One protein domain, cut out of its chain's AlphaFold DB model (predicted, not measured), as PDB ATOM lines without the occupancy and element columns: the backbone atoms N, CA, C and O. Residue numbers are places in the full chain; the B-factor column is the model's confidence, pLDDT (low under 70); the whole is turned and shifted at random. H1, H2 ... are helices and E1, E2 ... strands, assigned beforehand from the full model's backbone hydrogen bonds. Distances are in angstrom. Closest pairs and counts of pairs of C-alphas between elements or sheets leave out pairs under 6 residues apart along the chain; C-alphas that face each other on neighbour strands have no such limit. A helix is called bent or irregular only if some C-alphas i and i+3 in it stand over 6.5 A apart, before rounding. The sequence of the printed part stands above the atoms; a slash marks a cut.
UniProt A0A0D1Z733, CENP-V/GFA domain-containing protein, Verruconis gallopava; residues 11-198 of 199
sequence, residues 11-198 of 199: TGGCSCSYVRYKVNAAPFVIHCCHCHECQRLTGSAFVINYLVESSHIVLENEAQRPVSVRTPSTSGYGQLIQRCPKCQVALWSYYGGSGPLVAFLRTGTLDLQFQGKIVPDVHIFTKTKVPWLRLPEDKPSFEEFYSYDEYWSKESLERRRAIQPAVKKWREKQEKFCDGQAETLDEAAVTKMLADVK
ATOM      1  N   THR A  11      35.797  24.735  11.263       97.56
ATOM      2  CA  THR A  11      36.754  23.705  11.700       97.56
ATOM      3  C   THR A  11      36.256  22.305  11.367       97.56
ATOM      4  O   THR A  11      35.052  22.051  11.271       97.56
ATOM      5  N   GLY A  12      37.196  21.389  11.154       97.81
ATOM      6  CA  GLY A  12      36.889  20.011  10.807       97.81
ATOM      7  C   GLY A  12      38.101  19.099  10.891       97.81
ATOM      8  O   GLY A  12      39.203  19.501  11.277       97.81
ATOM      9  N   GLY A  13      37.895  17.841  10.530       98.19
ATOM     10  CA  GLY A  13      38.937  16.835  10.559       98.19
ATOM     11  C   GLY A  13      38.456  15.448  10.172       98.19
ATOM     12  O   GLY A  13      37.296  15.214   9.842       98.19
ATOM     13  N   CYS A  14      39.384  14.499  10.198       98.44
ATOM     14  CA  CYS A  14      39.066  13.098   9.949       98.44
ATOM     15  C   CYS A  14      38.481  12.417  11.200       98.44
ATOM     16  O   CYS A  14      38.657  12.897  12.318       98.44
ATOM     17  N   SER A  15      37.858  11.245  11.037       97.12
ATOM     18  CA  SER A  15      37.198  10.525  12.142       97.12
ATOM     19  C   SER A  15      38.136  10.118  13.282       97.12
ATOM     20  O   SER A  15      37.712  10.059  14.428       97.12
ATOM     21  N   CYS A  16      39.417   9.855  12.998       98.12
ATOM     22  CA  CYS A  16      40.404   9.526  14.036       98.12
ATOM     23  C   CYS A  16      41.071  10.753  14.677       98.12
ATOM     24  O   CYS A  16      41.999  10.591  15.461       98.12
ATOM     25  N   SER A  17      40.656  11.969  14.309       97.12
ATOM     26  CA  SER A  17      41.217  13.242  14.791       97.12
ATOM     27  C   SER A  17      42.697  13.501  14.468       97.12
ATOM     28  O   SER A  17      43.212  14.546  14.841       97.12
ATOM     29  N   TYR A  18      43.383  12.610  13.739       98.44
ATOM     30  CA  TYR A  18      44.783  12.811  13.343       98.44
ATOM     31  C   TYR A  18      44.975  14.023  12.428       98.44
ATOM     32  O   TYR A  18      45.963  14.725  12.559       98.44
ATOM     33  N   VAL A  19      44.050  14.255  11.491       98.56
ATOM     34  CA  VAL A  19      44.061  15.454  10.644       98.56
ATOM     35  C   VAL A  19      42.982  16.395  11.143       98.56
ATOM     36  O   VAL A  19      41.807  16.017  11.152       98.56
ATOM     37  N   ARG A  20      43.381  17.616  11.494       98.62
ATOM     38  CA  ARG A  20      42.501  18.730  11.846       98.62
ATOM     39  C   ARG A  20      42.831  19.936  10.976       98.62
ATOM     40  O   ARG A  20      43.999  20.173  10.658       98.62
ATOM     41  N   TYR A  21      41.804  20.665  10.560       98.25
ATOM     42  CA  TYR A  21      41.949  21.807   9.666       98.25
ATOM     43  C   TYR A  21      40.952  22.922   9.995       98.25
ATOM     44  O   TYR A  21      39.911  22.696  10.619       98.25
ATOM     45  N   LYS A  22      41.271  24.123   9.508       97.69
ATOM     46  CA  LYS A  22      40.396  25.296   9.477       97.69
ATOM     47  C   LYS A  22      40.168  25.749   8.040       97.69
ATOM     48  O   LYS A  22      41.059  25.607   7.205       97.69
ATOM     49  N   VAL A  23      38.993  26.305   7.769       96.75
ATOM     50  CA  VAL A  23      38.636  26.923   6.488       96.75
ATOM     51  C   VAL A  23      38.336  28.393   6.725       96.75
ATOM     52  O   VAL A  23      37.359  28.725   7.397       96.75
ATOM     53  N   ASN A  24      39.172  29.267   6.169       95.44
ATOM     54  CA  ASN A  24      39.160  30.704   6.471       95.44
ATOM     55  C   ASN A  24      38.426  31.561   5.424       95.44
ATOM     56  O   ASN A  24      38.613  32.772   5.397       95.44
ATOM     57  N   ALA A  25      37.636  30.952   4.538       93.81
ATOM     58  CA  ALA A  25      36.874  31.676   3.524       93.81
ATOM     59  C   ALA A  25      35.544  30.993   3.215       93.81
ATOM     60  O   ALA A  25      35.443  29.763   3.252       93.81
ATOM     61  N   ALA A  26      34.544  31.809   2.877       93.88
ATOM     62  CA  ALA A  26      33.261  31.367   2.344       93.88
ATOM     63  C   ALA A  26      33.470  30.534   1.060       93.88
ATOM     64  O   ALA A  26      34.461  30.757   0.344       93.88
ATOM     65  N   PRO A  27      32.572  29.590   0.730       95.31
ATOM     66  CA  PRO A  27      32.742  28.775  -0.457       95.31
ATOM     67  C   PRO A  27      32.507  29.625  -1.705       95.31
ATOM     68  O   PRO A  27      31.722  30.570  -1.690       95.31
ATOM     69  N   PHE A  28      33.107  29.225  -2.822       94.69
ATOM     70  CA  PHE A  28      32.615  29.629  -4.133       94.69
ATOM     71  C   PHE A  28      31.151  29.218  -4.314       94.69
ATOM     72  O   PHE A  28      30.342  29.993  -4.821       94.69
ATOM     73  N   VAL A  29      30.870  27.968  -3.937       95.69
ATOM     74  CA  VAL A  29      29.588  27.273  -4.048       95.69
ATOM     75  C   VAL A  29      29.662  25.946  -3.279       95.69
ATOM     76  O   VAL A  29      30.735  25.338  -3.168       95.69
ATOM     77  N   ILE A  30      28.527  25.462  -2.789       96.31
ATOM     78  CA  ILE A  30      28.365  24.138  -2.190       96.31
ATOM     79  C   ILE A  30      27.648  23.228  -3.193       96.31
ATOM     80  O   ILE A  30      26.464  23.393  -3.489       96.31
ATOM     81  N   HIS A  31      28.362  22.238  -3.728       96.62
ATOM     82  CA  HIS A  31      27.807  21.262  -4.672       96.62
ATOM     83  C   HIS A  31      27.313  20.013  -3.955       96.62
ATOM     84  O   HIS A  31      28.089  19.378  -3.245       96.62
ATOM     85  N   CYS A  32      26.090  19.575  -4.246       97.56
ATOM     86  CA  CYS A  32      25.659  18.199  -4.013       97.56
ATOM     87  C   CYS A  32      25.800  17.405  -5.319       97.56
ATOM     88  O   CYS A  32      25.011  17.561  -6.251       97.56
ATOM     89  N   CYS A  33      26.846  16.586  -5.419       96.50
ATOM     90  CA  CYS A  33      27.167  15.838  -6.631       96.50
ATOM     91  C   CYS A  33      26.655  14.396  -6.555       96.50
ATOM     92  O   CYS A  33      27.020  13.649  -5.643       96.50
ATOM     93  N   HIS A  34      25.871  14.008  -7.562       97.56
ATOM     94  CA  HIS A  34      25.211  12.701  -7.668       97.56
ATOM     95  C   HIS A  34      25.898  11.761  -8.664       97.56
ATOM     96  O   HIS A  34      25.347  10.711  -8.995       97.56
ATOM     97  N   CYS A  35      27.093  12.105  -9.161       93.88
ATOM     98  CA  CYS A  35      27.794  11.255 -10.120       93.88
ATOM     99  C   CYS A  35      28.214   9.916  -9.491       93.88
ATOM    100  O   CYS A  35      28.522   9.843  -8.299       93.88
ATOM    101  N   HIS A  36      28.284   8.860 -10.303       91.81
ATOM    102  CA  HIS A  36      28.648   7.518  -9.835       91.81
ATOM    103  C   HIS A  36      30.017   7.470  -9.125       91.81
ATOM    104  O   HIS A  36      30.176   6.784  -8.121       91.81
ATOM    105  N   GLU A  37      31.000   8.261  -9.570       90.62
ATOM    106  CA  GLU A  37      32.309   8.341  -8.903       90.62
ATOM    107  C   GLU A  37      32.224   8.979  -7.506       90.62
ATOM    108  O   GLU A  37      32.938   8.573  -6.592       90.62
ATOM    109  N   CYS A  38      31.322   9.945  -7.303       93.69
ATOM    110  CA  CYS A  38      31.073  10.526  -5.982       93.69
ATOM    111  C   CYS A  38      30.325   9.557  -5.056       93.69
ATOM    112  O   CYS A  38      30.611   9.521  -3.855       93.69
ATOM    113  N   GLN A  39      29.429   8.739  -5.611       95.38
ATOM    114  CA  GLN A  39      28.770   7.659  -4.874       95.38
ATOM    115  C   GLN A  39      29.789   6.608  -4.426       95.38
ATOM    116  O   GLN A  39      29.899   6.320  -3.239       95.38
ATOM    117  N   ARG A  40      30.631   6.114  -5.344       92.56
ATOM    118  CA  ARG A  40      31.715   5.161  -5.033       92.56
ATOM    119  C   ARG A  40      32.699   5.704  -4.005       92.56
ATOM    120  O   ARG A  40      33.149   4.962  -3.139       92.56
ATOM    121  N   LEU A  41      33.039   6.988  -4.103       92.06
ATOM    122  CA  LEU A  41      33.978   7.618  -3.184       92.06
ATOM    123  C   LEU A  41      33.472   7.619  -1.737       92.06
ATOM    124  O   LEU A  41      34.259   7.428  -0.811       92.06
ATOM    125  N   THR A  42      32.184   7.888  -1.548       94.12
ATOM    126  CA  THR A  42      31.581   8.036  -0.218       94.12
ATOM    127  C   THR A  42      30.919   6.760   0.289       94.12
ATOM    128  O   THR A  42      30.674   6.647   1.485       94.12
ATOM    129  N   GLY A  43      30.598   5.819  -0.602       95.31
ATOM    130  CA  GLY A  43      29.671   4.723  -0.319       95.31
ATOM    131  C   GLY A  43      28.219   5.186  -0.117       95.31
ATOM    132  O   GLY A  43      27.402   4.401   0.350       95.31
ATOM    133  N   SER A  44      27.896   6.448  -0.431       96.31
ATOM    134  CA  SER A  44      26.582   7.071  -0.211       96.31
ATOM    135  C   SER A  44      25.907   7.463  -1.534       96.31
ATOM    136  O   SER A  44      26.450   7.259  -2.619       96.31
ATOM    137  N   ALA A  45      24.707   8.042  -1.456       97.38
ATOM    138  CA  ALA A  45      23.923   8.484  -2.611       97.38
ATOM    139  C   ALA A  45      24.529   9.691  -3.353       97.38
ATOM    140  O   ALA A  45      24.208   9.926  -4.518       97.38
ATOM    141  N   PHE A  46      25.379  10.470  -2.685       97.56
ATOM    142  CA  PHE A  46      25.994  11.684  -3.212       97.56
ATOM    143  C   PHE A  46      27.181  12.098  -2.345       97.56
ATOM    144  O   PHE A  46      27.422  11.548  -1.270       97.56
ATOM    145  N   VAL A  47      27.881  13.139  -2.785       96.69
ATOM    146  CA  VAL A  47      28.809  13.878  -1.932       96.69
ATOM    147  C   VAL A  47      28.469  15.359  -1.920       96.69
ATOM    148  O   VAL A  47      28.096  15.921  -2.950       96.69
ATOM    149  N   ILE A  48      28.635  15.991  -0.763       97.25
ATOM    150  CA  ILE A  48      28.504  17.436  -0.621       97.25
ATOM    151  C   ILE A  48      29.910  18.032  -0.528       97.25
ATOM    152  O   ILE A  48      30.692  17.677   0.360       97.25
ATOM    153  N   ASN A  49      30.237  18.901  -1.483       97.19
ATOM    154  CA  ASN A  49      31.531  19.556  -1.595       97.19
ATOM    155  C   ASN A  49      31.394  21.055  -1.350       97.19
ATOM    156  O   ASN A  49      30.633  21.724  -2.042       97.19
ATOM    157  N   TYR A  50      32.197  21.575  -0.435       96.62
ATOM    158  CA  TYR A  50      32.434  22.997  -0.243       96.62
ATOM    159  C   TYR A  50      33.625  23.397  -1.115       96.62
ATOM    160  O   TYR A  50      34.757  22.980  -0.848       96.62
ATOM    161  N   LEU A  51      33.368  24.117  -2.208       96.69
ATOM    162  CA  LEU A  51      34.420  24.521  -3.139       96.69
ATOM    163  C   LEU A  51      35.076  25.795  -2.621       96.69
ATOM    164  O   LEU A  51      34.404  26.809  -2.468       96.69
ATOM    165  N   VAL A  52      36.385  25.763  -2.399       96.31
ATOM    166  CA  VAL A  52      37.152  26.911  -1.901       96.31
ATOM    167  C   VAL A  52      38.575  26.865  -2.447       96.31
ATOM    168  O   VAL A  52      39.068  25.798  -2.817       96.31
ATOM    169  N   GLU A  53      39.243  28.007  -2.534       96.81
ATOM    170  CA  GLU A  53      40.673  28.071  -2.814       96.81
ATOM    171  C   GLU A  53      41.417  27.255  -1.759       96.81
ATOM    172  O   GLU A  53      41.190  27.390  -0.555       96.81
ATOM    173  N   SER A  54      42.322  26.395  -2.211       96.25
ATOM    174  CA  SER A  54      43.017  25.470  -1.315       96.25
ATOM    175  C   SER A  54      43.876  26.181  -0.271       96.25
ATOM    176  O   SER A  54      44.102  25.626   0.799       96.25
ATOM    177  N   SER A  55      44.316  27.413  -0.552       95.31
ATOM    178  CA  SER A  55      45.049  28.269   0.389       95.31
ATOM    179  C   SER A  55      44.236  28.640   1.632       95.31
ATOM    180  O   SER A  55      44.819  28.977   2.660       95.31
ATOM    181  N   HIS A  56      42.903  28.549   1.581       96.69
ATOM    182  CA  HIS A  56      42.052  28.794   2.743       96.69
ATOM    183  C   HIS A  56      41.865  27.568   3.638       96.69
ATOM    184  O   HIS A  56      41.292  27.725   4.715       96.69
ATOM    185  N   ILE A  57      42.345  26.383   3.235       97.25
ATOM    186  CA  ILE A  57      42.388  25.193   4.092       97.25
ATOM    187  C   ILE A  57      43.734  25.168   4.814       97.25
ATOM    188  O   ILE A  57      44.769  24.875   4.220       97.25
ATOM    189  N   VAL A  58      43.707  25.447   6.113       97.00
ATOM    190  CA  VAL A  58      44.900  25.497   6.963       97.00
ATOM    191  C   VAL A  58      44.893  24.299   7.900       97.00
ATOM    192  O   VAL A  58      43.944  24.117   8.663       97.00
ATOM    193  N   LEU A  59      45.939  23.477   7.851       97.44
ATOM    194  CA  LEU A  59      46.111  22.377   8.796       97.44
ATOM    195  C   LEU A  59      46.506  22.927  10.167       97.44
ATOM    196  O   LEU A  59      47.311  23.849  10.262       97.44
ATOM    197  N   GLU A  60      45.986  22.337  11.243       97.06
ATOM    198  CA  GLU A  60      46.445  22.694  12.595       97.06
ATOM    199  C   GLU A  60      47.894  22.245  12.840       97.06
ATOM    200  O   GLU A  60      48.616  22.859  13.623       97.06
ATOM    201  N   ASN A  61      48.332  21.197  12.136       96.06
ATOM    202  CA  ASN A  61      49.705  20.718  12.130       96.06
ATOM    203  C   ASN A  61      50.079  20.200  10.733       96.06
ATOM    204  O   ASN A  61      49.549  19.194  10.260       96.06
ATOM    205  N   GLU A  62      51.041  20.858  10.092       92.75
ATOM    206  CA  GLU A  62      51.532  20.494   8.759       92.75
ATOM    207  C   GLU A  62      52.164  19.091   8.700       92.75
ATOM    208  O   GLU A  62      52.073  18.420   7.673       92.75
ATOM    209  N   ALA A  63      52.713  18.580   9.808       93.56
ATOM    210  CA  ALA A  63      53.226  17.207   9.882       93.56
ATOM    211  C   ALA A  63      52.112  16.137   9.827       93.56
ATOM    212  O   ALA A  63      52.387  14.946   9.672       93.56
ATOM    213  N   GLN A  64      50.845  16.546   9.956       94.81
ATOM    214  CA  GLN A  64      49.665  15.679   9.886       94.81
ATOM    215  C   GLN A  64      48.923  15.809   8.550       94.81
ATOM    216  O   GLN A  64      47.747  15.454   8.449       94.81
ATOM    217  N   ARG A  65      49.595  16.313   7.511       95.06
ATOM    218  CA  ARG A  65      49.027  16.466   6.172       95.06
ATOM    219  C   ARG A  65      48.426  15.152   5.637       95.06
ATOM    220  O   ARG A  65      48.987  14.076   5.857       95.06
ATOM    221  N   PRO A  66      47.266  15.216   4.956       97.00
ATOM    222  CA  PRO A  66      46.714  14.073   4.238       97.00
ATOM    223  C   PRO A  66      47.656  13.550   3.158       97.00
ATOM    224  O   PRO A  66      48.432  14.311   2.596       97.00
ATOM    225  N   VAL A  67      47.506  12.273   2.816       95.00
ATOM    226  CA  VAL A  67      48.178  11.676   1.660       95.00
ATOM    227  C   VAL A  67      47.332  11.845   0.406       95.00
ATOM    228  O   VAL A  67      46.098  11.732   0.446       95.00
ATOM    229  N   SER A  68      47.997  12.091  -0.719       92.06
ATOM    230  CA  SER A  68      47.346  12.231  -2.023       92.06
ATOM    231  C   SER A  68      47.101  10.874  -2.690       92.06
ATOM    232  O   SER A  68      48.038  10.158  -3.026       92.06
ATOM    233  N   VAL A  69      45.838  10.538  -2.963       91.00
ATOM    234  CA  VAL A  69      45.453   9.324  -3.703       91.00
ATOM    235  C   VAL A  69      44.818   9.705  -5.035       91.00
ATOM    236  O   VAL A  69      43.730  10.286  -5.071       91.00
ATOM    237  N   ARG A  70      45.480   9.370  -6.146       86.69
ATOM    238  CA  ARG A  70      44.944   9.602  -7.493       86.69
ATOM    239  C   ARG A  70      43.915   8.530  -7.838       86.69
ATOM    240  O   ARG A  70      44.166   7.343  -7.670       86.69
ATOM    241  N   THR A  71      42.755   8.949  -8.327       85.94
ATOM    242  CA  THR A  71      41.684   8.044  -8.769       85.94
ATOM    243  C   THR A  71      41.124   8.493 -10.118       85.94
ATOM    244  O   THR A  71      41.240   9.679 -10.453       85.94
ATOM    245  N   PRO A  72      40.517   7.583 -10.900       83.06
ATOM    246  CA  PRO A  72      39.822   7.946 -12.129       83.06
ATOM    247  C   PRO A  72      38.715   8.984 -11.887       83.06
ATOM    248  O   PRO A  72      38.182   9.135 -10.785       83.06
ATOM    249  N   SER A  73      38.352   9.715 -12.937       80.56
ATOM    250  CA  SER A  73      37.172  10.578 -12.947       80.56
ATOM    251  C   SER A  73      36.585  10.622 -14.350       80.56
ATOM    252  O   SER A  73      37.301  10.429 -15.333       80.56
ATOM    253  N   THR A  74      35.296  10.946 -14.456       74.62
ATOM    254  CA  THR A  74      34.590  11.086 -15.741       74.62
ATOM    255  C   THR A  74      35.216  12.148 -16.654       74.62
ATOM    256  O   THR A  74      35.016  12.114 -17.859       74.62
ATOM    257  N   SER A  75      36.017  13.070 -16.103       74.88
ATOM    258  CA  SER A  75      36.736  14.076 -16.893       74.88
ATOM    259  C   SER A  75      37.916  13.515 -17.698       74.88
ATOM    260  O   SER A  75      38.466  14.225 -18.532       74.88
ATOM    261  N   GLY A  76      38.361  12.284 -17.419       76.88
ATOM    262  CA  GLY A  76      39.555  11.692 -18.033       76.88
ATOM    263  C   GLY A  76      40.889  12.186 -17.456       76.88
ATOM    264  O   GLY A  76      41.924  11.599 -17.748       76.88
ATOM    265  N   TYR A  77      40.893  13.210 -16.596       77.75
ATOM    266  CA  TYR A  77      42.100  13.709 -15.912       77.75
ATOM    267  C   TYR A  77      42.301  13.108 -14.510       77.75
ATOM    268  O   TYR A  77      43.320  13.333 -13.854       77.75
ATOM    269  N   GLY A  78      41.330  12.322 -14.041       83.44
ATOM    270  CA  GLY A  78      41.307  11.798 -12.680       83.44
ATOM    271  C   GLY A  78      40.932  12.857 -11.641       83.44
ATOM    272  O   GLY A  78      40.417  13.935 -11.961       83.44
ATOM    273  N   GLN A  79      41.133  12.513 -10.378       88.00
ATOM    274  CA  GLN A  79      41.053  13.407  -9.226       88.00
ATOM    275  C   GLN A  79      42.118  12.990  -8.208       88.00
ATOM    276  O   GLN A  79      42.429  11.803  -8.081       88.00
ATOM    277  N   LEU A  80      42.656  13.955  -7.471       90.94
ATOM    278  CA  LEU A  80      43.555  13.712  -6.346       90.94
ATOM    279  C   LEU A  80      42.778  13.864  -5.050       90.94
ATOM    280  O   LEU A  80      42.326  14.957  -4.723       90.94
ATOM    281  N   ILE A  81      42.622  12.771  -4.322       94.62
ATOM    282  CA  ILE A  81      41.864  12.722  -3.078       94.62
ATOM    283  C   ILE A  81      42.838  12.839  -1.916       94.62
ATOM    284  O   ILE A  81      43.742  12.019  -1.787       94.62
ATOM    285  N   GLN A  82      42.633  13.830  -1.061       97.25
ATOM    286  CA  GLN A  82      43.397  14.015   0.163       97.25
ATOM    287  C   GLN A  82      42.776  13.155   1.264       97.25
ATOM    288  O   GLN A  82      41.656  13.424   1.717       97.25
ATOM    289  N   ARG A  83      43.474  12.090   1.668       97.81
ATOM    290  CA  ARG A  83      42.997  11.134   2.677       97.81
ATOM    291  C   ARG A  83      43.821  11.198   3.947       97.81
ATOM    292  O   ARG A  83      45.039  11.333   3.911       97.81
ATOM    293  N   CYS A  84      43.165  11.045   5.091       98.12
ATOM    294  CA  CYS A  84      43.894  10.859   6.339       98.12
ATOM    295  C   CYS A  84      44.776   9.597   6.250       98.12
ATOM    296  O   CYS A  84      44.234   8.520   5.998       98.12
ATOM    297  N   PRO A  85      46.088   9.670   6.543       97.25
ATOM    298  CA  PRO A  85      46.968   8.502   6.470       97.25
ATOM    299  C   PRO A  85      46.638   7.418   7.509       97.25
ATOM    300  O   PRO A  85      47.086   6.284   7.379       97.25
ATOM    301  N   LYS A  86      45.867   7.750   8.554       98.06
ATOM    302  CA  LYS A  86      45.506   6.829   9.641       98.06
ATOM    303  C   LYS A  86      44.165   6.140   9.409       98.06
ATOM    304  O   LYS A  86      44.101   4.920   9.412       98.06
ATOM    305  N   CYS A  87      43.097   6.910   9.197       98.19
ATOM    306  CA  CYS A  87      41.737   6.372   9.056       98.19
ATOM    307  C   CYS A  87      41.188   6.401   7.626       98.19
ATOM    308  O   CYS A  87      40.043   6.026   7.412       98.19
ATOM    309  N   GLN A  88      41.969   6.874   6.649       97.31
ATOM    310  CA  GLN A  88      41.623   6.880   5.221       97.31
ATOM    311  C   GLN A  88      40.395   7.716   4.824       97.31
ATOM    312  O   GLN A  88      40.033   7.746   3.646       97.31
ATOM    313  N   VAL A  89      39.789   8.457   5.759       97.94
ATOM    314  CA  VAL A  89      38.713   9.418   5.473       97.94
ATOM    315  C   VAL A  89      39.183  10.415   4.418       97.94
ATOM    316  O   VAL A  89      40.241  11.029   4.565       97.94
ATOM    317  N   ALA A  90      38.389  10.562   3.356       97.62
ATOM    318  CA  ALA A  90      38.601  11.563   2.320       97.62
ATOM    319  C   ALA A  90      38.161  12.935   2.840       97.62
ATOM    320  O   ALA A  90      36.989  13.134   3.150       97.62
ATOM    321  N   LEU A  91      39.106  13.869   2.934       98.06
ATOM    322  CA  LEU A  91      38.885  15.199   3.502       98.06
ATOM    323  C   LEU A  91      38.520  16.210   2.416       98.06
ATOM    324  O   LEU A  91      37.541  16.935   2.549       98.06
ATOM    325  N   TRP A  92      39.249  16.209   1.302       97.94
ATOM    326  CA  TRP A  92      38.908  16.972   0.100       97.94
ATOM    327  C   TRP A  92      39.483  16.314  -1.152       97.94
ATOM    328  O   TRP A  92      40.287  15.387  -1.064       97.94
ATOM    329  N   SER A  93      39.060  16.783  -2.325       95.50
ATOM    330  CA  SER A  93      39.671  16.401  -3.601       95.50
ATOM    331  C   SER A  93      40.086  17.611  -4.428       95.50
ATOM    332  O   SER A  93      39.478  18.676  -4.342       95.50
ATOM    333  N   TYR A  94      41.070  17.396  -5.293       93.62
ATOM    334  CA  TYR A  94      41.429  18.270  -6.400       93.62
ATOM    335  C   TYR A  94      41.018  17.603  -7.713       93.62
ATOM    336  O   TYR A  94      41.398  16.462  -7.981       93.62
ATOM    337  N   TYR A  95      40.250  18.303  -8.543       87.81
ATOM    338  CA  TYR A  95      39.807  17.805  -9.850       87.81
ATOM    339  C   TYR A  95      40.582  18.485 -10.973       87.81
ATOM    340  O   TYR A  95      40.916  19.662 -10.852       87.81
ATOM    341  N   GLY A  96      40.808  17.788 -12.092       76.56
ATOM    342  CA  GLY A  96      41.619  18.291 -13.214       76.56
ATOM    343  C   GLY A  96      41.238  19.699 -13.695       76.56
ATOM    344  O   GLY A  96      42.109  20.510 -13.997       76.56
ATOM    345  N   GLY A  97      39.950  20.056 -13.640       80.44
ATOM    346  CA  GLY A  97      39.465  21.378 -14.044       80.44
ATOM    347  C   GLY A  97      40.129  22.562 -13.325       80.44
ATOM    348  O   GLY A  97      40.407  23.563 -13.979       80.44
ATOM    349  N   SER A  98      40.411  22.471 -12.027       86.19
ATOM    350  CA  SER A  98      41.058  23.560 -11.264       86.19
ATOM    351  C   SER A  98      42.356  23.119 -10.588       86.19
ATOM    352  O   SER A  98      43.136  23.944 -10.113       86.19
ATOM    353  N   GLY A  99      42.608  21.813 -10.558       87.06
ATOM    354  CA  GLY A  99      43.761  21.227  -9.911       87.06
ATOM    355  C   GLY A  99      43.856  21.508  -8.426       87.06
ATOM    356  O   GLY A  99      42.823  21.662  -7.777       87.06
ATOM    357  N   PRO A 100      45.086  21.608  -7.888       90.38
ATOM    358  CA  PRO A 100      45.280  21.838  -6.470       90.38
ATOM    359  C   PRO A 100      44.907  23.257  -6.044       90.38
ATOM    360  O   PRO A 100      44.980  23.545  -4.865       90.38
ATOM    361  N   LEU A 101      44.488  24.144  -6.949       93.81
ATOM    362  CA  LEU A 101      44.118  25.519  -6.603       93.81
ATOM    363  C   LEU A 101      42.727  25.634  -5.983       93.81
ATOM    364  O   LEU A 101      42.467  26.590  -5.260       93.81
ATOM    365  N   VAL A 102      41.839  24.674  -6.257       95.81
ATOM    366  CA  VAL A 102      40.492  24.637  -5.677       95.81
ATOM    367  C   VAL A 102      40.272  23.285  -5.024       95.81
ATOM    368  O   VAL A 102      40.255  22.250  -5.697       95.81
ATOM    369  N   ALA A 103      40.064  23.312  -3.717       97.38
ATOM    370  CA  ALA A 103      39.711  22.158  -2.925       97.38
ATOM    371  C   ALA A 103      38.196  21.941  -2.948       97.38
ATOM    372  O   ALA A 103      37.405  22.865  -2.768       97.38
ATOM    373  N   PHE A 104      37.799  20.687  -3.136       97.19
ATOM    374  CA  PHE A 104      36.424  20.222  -3.004       97.19
ATOM    375  C   PHE A 104      36.311  19.551  -1.638       97.19
ATOM    376  O   PHE A 104      36.489  18.332  -1.520       97.19
ATOM    377  N   LEU A 105      36.121  20.367  -0.602       97.81
ATOM    378  CA  LEU A 105      36.113  19.926   0.789       97.81
ATOM    379  C   LEU A 105      34.849  19.135   1.111       97.81
ATOM    380  O   LEU A 105      33.742  19.583   0.829       97.81
ATOM    381  N   ARG A 106      35.007  17.962   1.728       97.50
ATOM    382  CA  ARG A 106      33.882  17.108   2.118       97.50
ATOM    383  C   ARG A 106      33.227  17.688   3.362       97.50
ATOM    384  O   ARG A 106      33.807  17.645   4.447       97.50
ATOM    385  N   THR A 107      32.008  18.191   3.221       96.44
ATOM    386  CA  THR A 107      31.319  18.904   4.311       96.44
ATOM    387  C   THR A 107      31.015  18.002   5.505       96.44
ATOM    388  O   THR A 107      31.020  18.471   6.636       96.44
ATOM    389  N   GLY A 108      30.862  16.692   5.286       95.81
ATOM    390  CA  GLY A 108      30.716  15.702   6.361       95.81
ATOM    391  C   GLY A 108      31.952  15.539   7.257       95.81
ATOM    392  O   GLY A 108      31.868  14.862   8.275       95.81
ATOM    393  N   THR A 109      33.092  16.144   6.899       97.25
ATOM    394  CA  THR A 109      34.299  16.182   7.747       97.25
ATOM    395  C   THR A 109      34.399  17.456   8.588       97.25
ATOM    396  O   THR A 109      35.333  17.591   9.373       97.25
ATOM    397  N   LEU A 110      33.456  18.391   8.441       97.25
ATOM    398  CA  LEU A 110      33.343  19.546   9.328       97.25
ATOM    399  C   LEU A 110      32.822  19.114  10.698       97.25
ATOM    400  O   LEU A 110      32.052  18.152  10.814       97.25
ATOM    401  N   ASP A 111      33.209  19.864  11.728       96.75
ATOM    402  CA  ASP A 111      32.700  19.643  13.077       96.75
ATOM    403  C   ASP A 111      31.173  19.794  13.113       96.75
ATOM    404  O   ASP A 111      30.582  20.599  12.387       96.75
ATOM    405  N   LEU A 112      30.531  19.014  13.986       93.50
ATOM    406  CA  LEU A 112      29.077  18.824  14.011       93.50
ATOM    407  C   LEU A 112      28.283  20.140  14.067       93.50
ATOM    408  O   LEU A 112      27.244  20.260  13.423       93.50
ATOM    409  N   GLN A 113      28.804  21.146  14.774       93.50
ATOM    410  CA  GLN A 113      28.201  22.478  14.898       93.50
ATOM    411  C   GLN A 113      28.014  23.217  13.560       93.50
ATOM    412  O   GLN A 113      27.169  24.107  13.466       93.50
ATOM    413  N   PHE A 114      28.778  22.858  12.522       92.75
ATOM    414  CA  PHE A 114      28.672  23.470  11.198       92.75
ATOM    415  C   PHE A 114      27.758  22.692  10.254       92.75
ATOM    416  O   PHE A 114      27.199  23.299   9.348       92.75
ATOM    417  N   GLN A 115      27.560  21.381  10.443       82.88
ATOM    418  CA  GLN A 115      26.866  20.536   9.457       82.88
ATOM    419  C   GLN A 115      25.426  20.994   9.167       82.88
ATOM    420  O   GLN A 115      24.996  20.933   8.020       82.88
ATOM    421  N   GLY A 116      24.712  21.537  10.161       83.12
ATOM    422  CA  GLY A 116      23.367  22.107   9.976       83.12
ATOM    423  C   GLY A 116      23.329  23.465   9.260       83.12
ATOM    424  O   GLY A 116      22.256  23.908   8.862       83.12
ATOM    425  N   LYS A 117      24.482  24.122   9.088       86.94
ATOM    426  CA  LYS A 117      24.623  25.417   8.399       86.94
ATOM    427  C   LYS A 117      25.077  25.268   6.943       86.94
ATOM    428  O   LYS A 117      25.027  26.233   6.190       86.94
ATOM    429  N   ILE A 118      25.549  24.084   6.543       90.81
ATOM    430  CA  ILE A 118      26.048  23.841   5.187       90.81
ATOM    431  C   ILE A 118      24.931  23.249   4.328       90.81
ATOM    432  O   ILE A 118      24.737  22.034   4.282       90.81
ATOM    433  N   VAL A 119      24.209  24.115   3.622       91.50
ATOM    434  CA  VAL A 119      23.145  23.712   2.696       91.50
ATOM    435  C   VAL A 119      23.695  23.707   1.268       91.50
ATOM    436  O   VAL A 119      24.349  24.671   0.878       91.50
ATOM    437  N   PRO A 120      23.459  22.656   0.462       94.81
ATOM    438  CA  PRO A 120      23.813  22.685  -0.951       94.81
ATOM    439  C   PRO A 120      23.169  23.857  -1.693       94.81
ATOM    440  O   PRO A 120      21.963  24.094  -1.588       94.81
ATOM    441  N   ASP A 121      23.971  24.548  -2.495       95.06
ATOM    442  CA  ASP A 121      23.492  25.599  -3.393       95.06
ATOM    443  C   ASP A 121      22.899  25.007  -4.669       95.06
ATOM    444  O   ASP A 121      22.015  25.594  -5.282       95.06
ATOM    445  N   VAL A 122      23.414  23.848  -5.092       96.44
ATOM    446  CA  VAL A 122      23.079  23.229  -6.373       96.44
ATOM    447  C   VAL A 122      23.322  21.725  -6.355       96.44
ATOM    448  O   VAL A 122      24.301  21.232  -5.781       96.44
ATOM    449  N   HIS A 123      22.447  20.997  -7.040       97.88
ATOM    450  CA  HIS A 123      22.577  19.571  -7.297       97.88
ATOM    451  C   HIS A 123      23.080  19.341  -8.727       97.88
ATOM    452  O   HIS A 123      22.513  19.859  -9.685       97.88
ATOM    453  N   ILE A 124      24.146  18.558  -8.888       96.88
ATOM    454  CA  ILE A 124      24.776  18.305 -10.195       96.88
ATOM    455  C   ILE A 124      24.897  16.814 -10.490       96.88
ATOM    456  O   ILE A 124      24.960  15.992  -9.569       96.88
ATOM    457  N   PHE A 125      24.981  16.473 -11.777       96.56
ATOM    458  CA  PHE A 125      25.041  15.089 -12.260       96.56
ATOM    459  C   PHE A 125      23.849  14.231 -11.814       96.56
ATOM    460  O   PHE A 125      23.986  13.048 -11.494       96.56
ATOM    461  N   THR A 126      22.660  14.832 -11.767       97.44
ATOM    462  CA  THR A 126      21.438  14.174 -11.280       97.44
ATOM    463  C   THR A 126      20.949  13.046 -12.189       97.44
ATOM    464  O   THR A 126      20.195  12.193 -11.725       97.44
ATOM    465  N   LYS A 127      21.468  12.950 -13.421       96.62
ATOM    466  CA  LYS A 127      21.220  11.833 -14.344       96.62
ATOM    467  C   LYS A 127      21.569  10.466 -13.746       96.62
ATOM    468  O   LYS A 127      20.933   9.472 -14.080       96.62
ATOM    469  N   THR A 128      22.561  10.404 -12.853       95.81
ATOM    470  CA  THR A 128      22.960   9.169 -12.150       95.81
ATOM    471  C   THR A 128      22.512   9.132 -10.689       95.81
ATOM    472  O   THR A 128      22.964   8.268  -9.935       95.81
ATOM    473  N   LYS A 129      21.650  10.062 -10.256       97.31
ATOM    474  CA  LYS A 129      21.106  10.082  -8.893       97.31
ATOM    475  C   LYS A 129      20.312   8.808  -8.629       97.31
ATOM    476  O   LYS A 129      19.531   8.360  -9.465       97.31
ATOM    477  N   VAL A 130      20.432   8.283  -7.417       96.50
ATOM    478  CA  VAL A 130      19.598   7.167  -6.966       96.50
ATOM    479  C   VAL A 130      18.095   7.515  -7.082       96.50
ATOM    480  O   VAL A 130      17.685   8.619  -6.694       96.50
ATOM    481  N   PRO A 131      17.239   6.615  -7.610       95.44
ATOM    482  CA  PRO A 131      15.839   6.951  -7.899       95.44
ATOM    483  C   PRO A 131      15.010   7.348  -6.671       95.44
ATOM    484  O   PRO A 131      14.128   8.194  -6.774       95.44
ATOM    485  N   TRP A 132      15.314   6.780  -5.501       97.19
ATOM    486  CA  TRP A 132      14.555   7.002  -4.265       97.19
ATOM    487  C   TRP A 132      14.795   8.375  -3.616       97.19
ATOM    488  O   TRP A 132      13.990   8.812  -2.796       97.19
ATOM    489  N   LEU A 133      15.887   9.065  -3.960       96.88
ATOM    490  CA  LEU A 133      16.241  10.343  -3.342       96.88
ATOM    491  C   LEU A 133      15.442  11.484  -3.977       96.88
ATOM    492  O   LEU A 133      15.615  11.772  -5.160       96.88
ATOM    493  N   ARG A 134      14.613  12.179  -3.200       96.75
ATOM    494  CA  ARG A 134      13.961  13.420  -3.648       96.75
ATOM    495  C   ARG A 134      14.890  14.606  -3.402       96.75
ATOM    496  O   ARG A 134      15.526  14.671  -2.353       96.75
ATOM    497  N   LEU A 135      14.995  15.504  -4.379       96.75
ATOM    498  CA  LEU A 135      15.777  16.733  -4.251       96.75
ATOM    499  C   LEU A 135      14.866  17.889  -3.813       96.75
ATOM    500  O   LEU A 135      13.684  17.853  -4.152       96.75
ATOM    501  N   PRO A 136      15.387  18.889  -3.081       94.00
ATOM    502  CA  PRO A 136      14.632  20.099  -2.767       94.00
ATOM    503  C   PRO A 136      14.219  20.835  -4.047       94.00
ATOM    504  O   PRO A 136      15.045  21.039  -4.936       94.00
ATOM    505  N   GLU A 137      12.948  21.227  -4.145       92.94
ATOM    506  CA  GLU A 137      12.400  21.914  -5.327       92.94
ATOM    507  C   GLU A 137      12.894  23.363  -5.450       92.94
ATOM    508  O   GLU A 137      12.920  23.928  -6.540       92.94
ATOM    509  N   ASP A 138      13.328  23.957  -4.336       92.75
ATOM    510  CA  ASP A 138      13.855  25.319  -4.242       92.75
ATOM    511  C   ASP A 138      15.347  25.421  -4.601       92.75
ATOM    512  O   ASP A 138      15.913  26.518  -4.603       92.75
ATOM    513  N   LYS A 139      16.001  24.290  -4.908       93.56
ATOM    514  CA  LYS A 139      17.422  24.239  -5.266       93.56
ATOM    515  C   LYS A 139      17.615  23.848  -6.732       93.56
ATOM    516  O   LYS A 139      17.050  22.852  -7.191       93.56
ATOM    517  N   PRO A 140      18.466  24.573  -7.481       95.81
ATOM    518  CA  PRO A 140      18.754  24.230  -8.864       95.81
ATOM    519  C   PRO A 140      19.372  22.829  -8.960       95.81
ATOM    520  O   PRO A 140      20.220  22.438  -8.152       95.81
ATOM    521  N   SER A 141      18.934  22.074  -9.967       96.88
ATOM    522  CA  SER A 141      19.323  20.684 -10.195       96.88
ATOM    523  C   SER A 141      19.625  20.453 -11.673       96.88
ATOM    524  O   SER A 141      18.800  20.771 -12.525       96.88
ATOM    525  N   PHE A 142      20.790  19.878 -11.978       97.19
ATOM    526  CA  PHE A 142      21.255  19.653 -13.351       97.19
ATOM    527  C   PHE A 142      21.603  18.191 -13.594       97.19
ATOM    528  O   PHE A 142      22.199  17.525 -12.740       97.19
ATOM    529  N   GLU A 143      21.243  17.675 -14.767       96.44
ATOM    530  CA  GLU A 143      21.605  16.316 -15.188       96.44
ATOM    531  C   GLU A 143      23.113  16.148 -15.400       96.44
ATOM    532  O   GLU A 143      23.637  15.056 -15.186       96.44
ATOM    533  N   GLU A 144      23.805  17.234 -15.749       93.06
ATOM    534  CA  GLU A 144      25.248  17.311 -15.983       93.06
ATOM    535  C   GLU A 144      25.860  18.508 -15.227       93.06
ATOM    536  O   GLU A 144      25.343  18.929 -14.188       93.06
ATOM    537  N   PHE A 145      26.996  19.026 -15.702       90.94
ATOM    538  CA  PHE A 145      27.637  20.209 -15.137       90.94
ATOM    539  C   PHE A 145      27.030  21.497 -15.715       90.94
ATOM    540  O   PHE A 145      26.714  21.550 -16.899       90.94
ATOM    541  N   TYR A 146      26.894  22.540 -14.893       92.31
ATOM    542  CA  TYR A 146      26.269  23.815 -15.270       92.31
ATOM    543  C   TYR A 146      27.303  24.917 -15.564       92.31
ATOM    544  O   TYR A 146      28.489  24.785 -15.248       92.31
ATOM    545  N   SER A 147      26.852  26.031 -16.145       90.75
ATOM    546  CA  SER A 147      27.693  27.208 -16.385       90.75
ATOM    547  C   SER A 147      27.924  28.013 -15.103       90.75
ATOM    548  O   SER A 147      26.978  28.509 -14.493       90.75
ATOM    549  N   TYR A 148      29.185  28.199 -14.698       89.69
ATOM    550  CA  TYR A 148      29.515  29.000 -13.512       89.69
ATOM    551  C   TYR A 148      28.959  30.425 -13.588       89.69
ATOM    552  O   TYR A 148      28.442  30.917 -12.590       89.69
ATOM    553  N   ASP A 149      29.044  31.061 -14.759       88.31
ATOM    554  CA  ASP A 149      28.672  32.468 -14.950       88.31
ATOM    555  C   ASP A 149      27.174  32.725 -14.739       88.31
ATOM    556  O   ASP A 149      26.783  33.844 -14.417       88.31
ATOM    557  N   GLU A 150      26.340  31.694 -14.881       86.44
ATOM    558  CA  GLU A 150      24.890  31.795 -14.701       86.44
ATOM    559  C   GLU A 150      24.458  31.662 -13.234       86.44
ATOM    560  O   GLU A 150      23.445  32.234 -12.840       86.44
ATOM    561  N   TYR A 151      25.217  30.922 -12.415       87.75
ATOM    562  CA  TYR A 151      24.774  30.513 -11.074       87.75
ATOM    563  C   TYR A 151      25.661  31.009  -9.934       87.75
ATOM    564  O   TYR A 151      25.199  31.084  -8.798       87.75
ATOM    565  N   TRP A 152      26.934  31.319 -10.175       92.56
ATOM    566  CA  TRP A 152      27.820  31.771  -9.101       92.56
ATOM    567  C   TRP A 152      27.551  33.235  -8.755       92.56
ATOM    568  O   TRP A 152      27.181  34.047  -9.603       92.56
ATOM    569  N   SER A 153      27.763  33.587  -7.487       91.50
ATOM    570  CA  SER A 153      27.705  34.983  -7.057       91.50
ATOM    571  C   SER A 153      28.802  35.803  -7.753       91.50
ATOM    572  O   SER A 153      29.837  35.269  -8.160       91.50
ATOM    573  N   LYS A 154      28.603  37.124  -7.857       93.31
ATOM    574  CA  LYS A 154      29.617  38.031  -8.421       93.31
ATOM    575  C   LYS A 154      30.956  37.908  -7.685       93.31
ATOM    576  O   LYS A 154      31.987  37.784  -8.335       93.31
ATOM    577  N   GLU A 155      30.915  37.839  -6.356       92.75
ATOM    578  CA  GLU A 155      32.095  37.665  -5.504       92.75
ATOM    579  C   GLU A 155      32.819  36.337  -5.789       92.75
ATOM    580  O   GLU A 155      34.033  36.314  -5.997       92.75
ATOM    581  N   SER A 156      32.079  35.225  -5.885       94.19
ATOM    582  CA  SER A 156      32.654  33.918  -6.228       94.19
ATOM    583  C   SER A 156      33.290  33.927  -7.620       94.19
ATOM    584  O   SER A 156      34.347  33.326  -7.825       94.19
ATOM    585  N   LEU A 157      32.675  34.614  -8.590       94.25
ATOM    586  CA  LEU A 157      33.227  34.767  -9.938       94.25
ATOM    587  C   LEU A 157      34.497  35.627  -9.948       94.25
ATOM    588  O   LEU A 157      35.447  35.284 -10.650       94.25
ATOM    589  N   GLU A 158      34.551  36.707  -9.173       95.19
ATOM    590  CA  GLU A 158      35.739  37.560  -9.034       95.19
ATOM    591  C   GLU A 158      36.913  36.796  -8.418       95.19
ATOM    592  O   GLU A 158      37.994  36.744  -9.013       95.19
ATOM    593  N   ARG A 159      36.679  36.100  -7.301       95.00
ATOM    594  CA  ARG A 159      37.672  35.213  -6.679       95.00
ATOM    595  C   ARG A 159      38.148  34.123  -7.642       95.00
ATOM    596  O   ARG A 159      39.346  33.878  -7.788       95.00
ATOM    597  N   ARG A 160      37.224  33.516  -8.397       93.56
ATOM    598  CA  ARG A 160      37.564  32.518  -9.421       93.56
ATOM    599  C   ARG A 160      38.440  33.117 -10.520       93.56
ATOM    600  O   ARG A 160      39.386  32.460 -10.951       93.56
ATOM    601  N   ARG A 161      38.127  34.327 -11.001       94.69
ATOM    602  CA  ARG A 161      38.916  35.028 -12.029       94.69
ATOM    603  C   ARG A 161      40.336  35.306 -11.545       94.69
ATOM    604  O   ARG A 161      41.260  35.107 -12.330       94.69
ATOM    605  N   ALA A 162      40.517  35.662 -10.273       95.06
ATOM    606  CA  ALA A 162      41.839  35.903  -9.693       95.06
ATOM    607  C   ALA A 162      42.764  34.672  -9.785       95.06
ATOM    608  O   ALA A 162      43.951  34.814 -10.077       95.06
ATOM    609  N   ILE A 163      42.224  33.456  -9.633       93.69
ATOM    610  CA  ILE A 163      43.010  32.211  -9.718       93.69
ATOM    611  C   ILE A 163      43.087  31.603 -11.131       93.69
ATOM    612  O   ILE A 163      43.875  30.679 -11.357       93.69
ATOM    613  N   GLN A 164      42.308  32.093 -12.109       91.44
ATOM    614  CA  GLN A 164      42.279  31.533 -13.474       91.44
ATOM    615  C   GLN A 164      43.653  31.470 -14.168       91.44
ATOM    616  O   GLN A 164      43.929  30.444 -14.795       91.44
ATOM    617  N   PRO A 165      44.540  32.482 -14.071       93.25
ATOM    618  CA  PRO A 165      45.862  32.405 -14.694       93.25
ATOM    619  C   PRO A 165      46.688  31.214 -14.186       93.25
ATOM    620  O   PRO A 165      47.300  30.493 -14.978       93.25
ATOM    621  N   ALA A 166      46.648  30.955 -12.876       90.50
ATOM    622  CA  ALA A 166      47.329  29.820 -12.264       90.50
ATOM    623  C   ALA A 166      46.674  28.483 -12.662       90.50
ATOM    624  O   ALA A 166      47.380  27.519 -12.968       90.50
ATOM    625  N   VAL A 167      45.337  28.435 -12.746       89.50
ATOM    626  CA  VAL A 167      44.600  27.255 -13.239       89.50
ATOM    627  C   VAL A 167      44.995  26.926 -14.678       89.50
ATOM    628  O   VAL A 167      45.251  25.763 -14.987       89.50
ATOM    629  N   LYS A 168      45.083  27.931 -15.558       88.94
ATOM    630  CA  LYS A 168      45.485  27.742 -16.958       88.94
ATOM    631  C   LYS A 168      46.900  27.165 -17.058       88.94
ATOM    632  O   LYS A 168      47.083  26.138 -17.707       88.94
ATOM    633  N   LYS A 169      47.859  27.759 -16.339       87.56
ATOM    634  CA  LYS A 169      49.251  27.281 -16.279       87.56
ATOM    635  C   LYS A 169      49.352  25.839 -15.776       87.56
ATOM    636  O   LYS A 169      50.237  25.098 -16.194       87.56
ATOM    637  N   TRP A 170      48.470  25.433 -14.864       83.62
ATOM    638  CA  TRP A 170      48.417  24.044 -14.426       83.62
ATOM    639  C   TRP A 170      47.845  23.127 -15.512       83.62
ATOM    640  O   TRP A 170      48.457  22.119 -15.840       83.62
ATOM    641  N   ARG A 171      46.717  23.475 -16.132       82.38
ATOM    642  CA  ARG A 171      46.116  22.638 -17.187       82.38
ATOM    643  C   ARG A 171      47.078  22.336 -18.339       82.38
ATOM    644  O   ARG A 171      47.033  21.236 -18.872       82.38
ATOM    645  N   GLU A 172      47.963  23.267 -18.680       83.12
ATOM    646  CA  GLU A 172      49.010  23.070 -19.698       83.12
ATOM    647  C   GLU A 172      50.004  21.949 -19.351       83.12
ATOM    648  O   GLU A 172      50.614  21.376 -20.247       83.12
ATOM    649  N   LYS A 173      50.152  21.609 -18.067       75.94
ATOM    650  CA  LYS A 173      51.039  20.546 -17.574       75.94
ATOM    651  C   LYS A 173      50.285  19.267 -17.193       75.94
ATOM    652  O   LYS A 173      50.891  18.356 -16.639       75.94
ATOM    653  N   GLN A 174      48.965  19.215 -17.398       70.94
ATOM    654  CA  GLN A 174      48.174  18.043 -17.036       70.94
ATOM    655  C   GLN A 174      48.261  16.952 -18.091       70.94
ATOM    656  O   GLN A 174      47.960  17.167 -19.263       70.94
ATOM    657  N   GLU A 175      48.538  15.744 -17.624       64.94
ATOM    658  CA  GLU A 175      48.453  14.530 -18.422       64.94
ATOM    659  C   GLU A 175      47.122  13.818 -18.162       64.94
ATOM    660  O   GLU A 175      46.574  13.838 -17.049       64.94
ATOM    661  N   LYS A 176      46.576  13.187 -19.207       64.12
ATOM    662  CA  LYS A 176      45.372  12.360 -19.076       64.12
ATOM    663  C   LYS A 176      45.646  11.200 -18.119       64.12
ATOM    664  O   LYS A 176      46.761  10.699 -18.016       64.12
ATOM    665  N   PHE A 177      44.615  10.773 -17.404       58.62
ATOM    666  CA  PHE A 177      44.665   9.539 -16.634       58.62
ATOM    667  C   PHE A 177      44.615   8.365 -17.627       58.62
ATOM    668  O   PHE A 177      43.532   7.964 -18.049       58.62
ATOM    669  N   CYS A 178      45.780   7.873 -18.052       48.69
ATOM    670  CA  CYS A 178      45.914   6.734 -18.962       48.69
ATOM    671  C   CYS A 178      46.278   5.452 -18.186       48.69
ATOM    672  O   CYS A 178      46.988   5.499 -17.185       48.69
ATOM    673  N   ASP A 179      45.749   4.317 -18.641       48.00
ATOM    674  CA  ASP A 179      46.161   2.944 -18.297       48.00
ATOM    675  C   ASP A 179      46.037   2.463 -16.845       48.00
ATOM    676  O   ASP A 179      46.663   1.478 -16.460       48.00
ATOM    677  N   GLY A 180      45.189   3.085 -16.020       48.03
ATOM    678  CA  GLY A 180      44.872   2.553 -14.683       48.03
ATOM    679  C   GLY A 180      46.069   2.505 -13.724       48.03
ATOM    680  O   GLY A 180      45.931   2.040 -12.592       48.03
ATOM    681  N   GLN A 181      47.220   3.018 -14.150       41.78
ATOM    682  CA  GLN A 181      48.393   3.173 -13.322       41.78
ATOM    683  C   GLN A 181      48.236   4.480 -12.560       41.78
ATOM    684  O   GLN A 181      48.163   5.575 -13.120       41.78
ATOM    685  N   ALA A 182      48.143   4.355 -11.241       42.69
ATOM    686  CA  ALA A 182      48.342   5.467 -10.337       42.69
ATOM    687  C   ALA A 182      49.825   5.863 -10.386       42.69
ATOM    688  O   ALA A 182      50.547   5.657  -9.417       42.69
ATOM    689  N   GLU A 183      50.299   6.425 -11.502       42.09
ATOM    690  CA  GLU A 183      51.458   7.303 -11.417       42.09
ATOM    691  C   GLU A 183      51.011   8.440 -10.507       42.09
ATOM    692  O   GLU A 183      50.123   9.247 -10.831       42.09
ATOM    693  N   THR A 184      51.508   8.371  -9.275       45.16
ATOM    694  CA  THR A 184      51.341   9.387  -8.256       45.16
ATOM    695  C   THR A 184      51.734  10.695  -8.914       45.16
ATOM    696  O   THR A 184      52.899  10.869  -9.264       45.16
ATOM    697  N   LEU A 185      50.775  11.604  -9.122       51.28
ATOM    698  CA  LEU A 185      51.149  12.999  -9.319       51.28
ATOM    699  C   LEU A 185      52.009  13.331  -8.109       51.28
ATOM    700  O   LEU A 185      51.511  13.231  -6.987       51.28
ATOM    701  N   ASP A 186      53.295  13.574  -8.365       53.06
ATOM    702  CA  ASP A 186      54.319  13.697  -7.340       53.06
ATOM    703  C   ASP A 186      53.791  14.617  -6.237       53.06
ATOM    704  O   ASP A 186      53.420  15.771  -6.473       53.06
ATOM    705  N   GLU A 187      53.674  14.070  -5.031       52.28
ATOM    706  CA  GLU A 187      53.169  14.790  -3.871       52.28
ATOM    707  C   GLU A 187      54.031  16.035  -3.609       52.28
ATOM    708  O   GLU A 187      53.510  17.079  -3.197       52.28
ATOM    709  N   ALA A 188      55.321  15.980  -3.970       54.69
ATOM    710  CA  ALA A 188      56.214  17.128  -3.964       54.69
ATOM    711  C   ALA A 188      55.865  18.150  -5.057       54.69
ATOM    712  O   ALA A 188      55.967  19.345  -4.795       54.69
ATOM    713  N   ALA A 189      55.382  17.747  -6.235       57.06
ATOM    714  CA  ALA A 189      54.918  18.671  -7.273       57.06
ATOM    715  C   ALA A 189      53.627  19.399  -6.867       57.06
ATOM    716  O   ALA A 189      53.525  20.612  -7.058       57.06
ATOM    717  N   VAL A 190      52.666  18.702  -6.247       57.06
ATOM    718  CA  VAL A 190      51.441  19.329  -5.708       57.06
ATOM    719  C   VAL A 190      51.779  20.277  -4.556       57.06
ATOM    720  O   VAL A 190      51.305  21.414  -4.534       57.06
ATOM    721  N   THR A 191      52.637  19.839  -3.632       58.84
ATOM    722  CA  THR A 191      53.066  20.633  -2.470       58.84
ATOM    723  C   THR A 191      53.878  21.857  -2.889       58.84
ATOM    724  O   THR A 191      53.588  22.965  -2.440       58.84
ATOM    725  N   LYS A 192      54.844  21.693  -3.800       55.88
ATOM    726  CA  LYS A 192      55.644  22.790  -4.355       55.88
ATOM    727  C   LYS A 192      54.768  23.799  -5.084       55.88
ATOM    728  O   LYS A 192      54.939  24.990  -4.884       55.88
ATOM    729  N   MET A 193      53.783  23.354  -5.865       56.56
ATOM    730  CA  MET A 193      52.915  24.280  -6.594       56.56
ATOM    731  C   MET A 193      51.950  25.036  -5.670       56.56
ATOM    732  O   MET A 193      51.708  26.215  -5.895       56.56
ATOM    733  N   LEU A 194      51.436  24.401  -4.610       54.50
ATOM    734  CA  LEU A 194      50.689  25.100  -3.555       54.50
ATOM    735  C   LEU A 194      51.568  26.120  -2.811       54.50
ATOM    736  O   LEU A 194      51.092  27.203  -2.485       54.50
ATOM    737  N   ALA A 195      52.847  25.802  -2.586       54.03
ATOM    738  CA  ALA A 195      53.815  26.715  -1.980       54.03
ATOM    739  C   ALA A 195      54.243  27.863  -2.920       54.03
ATOM    740  O   ALA A 195      54.509  28.968  -2.446       54.03
ATOM    741  N   ASP A 196      54.280  27.619  -4.235       41.94
ATOM    742  CA  ASP A 196      54.620  28.599  -5.277       41.94
ATOM    743  C   ASP A 196      53.440  29.532  -5.612       41.94
ATOM    744  O   ASP A 196      53.643  30.617  -6.154       41.94
ATOM    745  N   VAL A 197      52.204  29.138  -5.281       41.88
ATOM    746  CA  VAL A 197      50.979  29.942  -5.460       41.88
ATOM    747  C   VAL A 197      50.652  30.711  -4.176       41.88
ATOM    748  O   VAL A 197      49.490  30.888  -3.824       41.88
ATOM    749  N   LYS A 198      51.680  31.204  -3.470       36.28
ATOM    750  CA  LYS A 198      51.505  32.270  -2.474       36.28
ATOM    751  C   LYS A 198      50.833  33.470  -3.154       36.28
ATOM    752  O   LYS A 198      51.501  34.266  -3.811       36.28
TER     753      LYS A 198
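This is residues 11 to 198 of the 199 residues of the protein "CENP-V/GFA domain-containing protein" of Verruconis gallopava (UniProt A0A0D1Z733). A strongly twisted sheet of seven strands runs through the middle of this domain, with a small three-stranded sheet close by it near E8 and helices set round its rim. H1 stands beside the strands, the kinked H4 skirts the sheet near E4 and E9, H5 lies near the edge strand E6, and beyond the other edge, E10, the chain runs on as a long loop. The printed part has 188 residues with five named helices and ten named strands, in the order E1 E2 E3 H1 E4 E5 E6 E7 E8 E9 H2 E10 H3 H4 H5; the large sheet, E6 E7 E8 E9 E4 E3 E10, is mixed, and the small one, E1 E2 E5, is antiparallel. The class is mixed, helices and strands, though under half of the residues are in named elements. The whole is compact, with a radius of gyration of the C-alphas of 16.0 A and spans of 44 by 37 by 37 A.

E1, residues 11 to 13, begins with C-alpha 11 at (36.754, 23.705, 11.700). E2 is residues 20 to 23 and E3 residues 29 to 33, 12.0 A long. H1 is residues 36 to 42, 10.1 A. E4, residues 47 to 53, is the longest strand, 18.5 A from C-alpha 47 at (28.809, 13.878, -1.932). E5 is residues 57 to 59. E6, residues 67 to 71, E7, residues 79 to 83, E8, residues 90 to 95, and E9, residues 102 to 106, measure 12.8, 12.3, 13.7 and 12.7 A. H2 is residues 112 to 115, E10 residues 122 to 124 and H3 residues 148 to 151. H4, residues 154 to 171, spans 24.2 A; it is irregular, with C-alphas 162 and 165 7.3 A apart, and has a kink of 51 degrees near residue 165. H5, residues 187 to 196, is 14.0 A long and ends with C-alpha 196 at (54.620, 28.599, -5.277).

In the large sheet E6, E7, E8 and E9 form a meander, each strand the antiparallel neighbour of the one before; N 69 and O 81 are 2.8 A apart, N 82 and O 92 2.8 A, and N 104 and O 93 2.9 A, within hydrogen-bond range. E9 and E4 are antiparallel, with N 50 and O 105 at 2.8 A, and so are E4 and E3, with N 33 and O 47 at 2.8 A. E3 and the edge strand E10 are parallel, with N 32 and O 122 at 2.9 A. E9, H2 and E10 make a split strand-helix-strand unit, two strands of one sheet with a helix between them along the chain and with E4 and E3 between them in the sheet; its crossover is right-handed. H1 is on this sheet at a height of 5.6 A, over none of the strands; its closest C-alpha pair with E4 is Cys 38 and Val 47, 5.7 A. H4 only grazes the sheet with residues 156 to 167, and H5 with residues 187 to 190. H3 and H4 are close but not clearly touching, with the C-alphas of Asp 149 and Leu 157 7.2 A apart. In the small sheet E1 and E2 form a hairpin, with N 21 and O 12 within hydrogen-bond range at 2.9 A, and E2 and E5 are antiparallel neighbours, with N 22 and O 58 within hydrogen-bond range at 2.8 A. H2 only grazes this sheet, with residues 112 to 114. The closest C-alphas of E1 and E8 are those of Gly 13 and Leu 91, 7.2 A. Every O i to N i+4 pair is within hydrogen-bond range in H1 and H5, and 12 of 14 in H4; H2 and H3 are too short for such a pair.

The two C-alphas farthest apart are those of Trp 132 and Asp 196, 45.5 A. The printed part has no cut. The links E10 to H3, of 23 residues, and H4 to H5, of 15 residues, are long. The mean pLDDT of the printed part is 87.9; residues 175 to 198 are under 70, and H5 has a mean of 54.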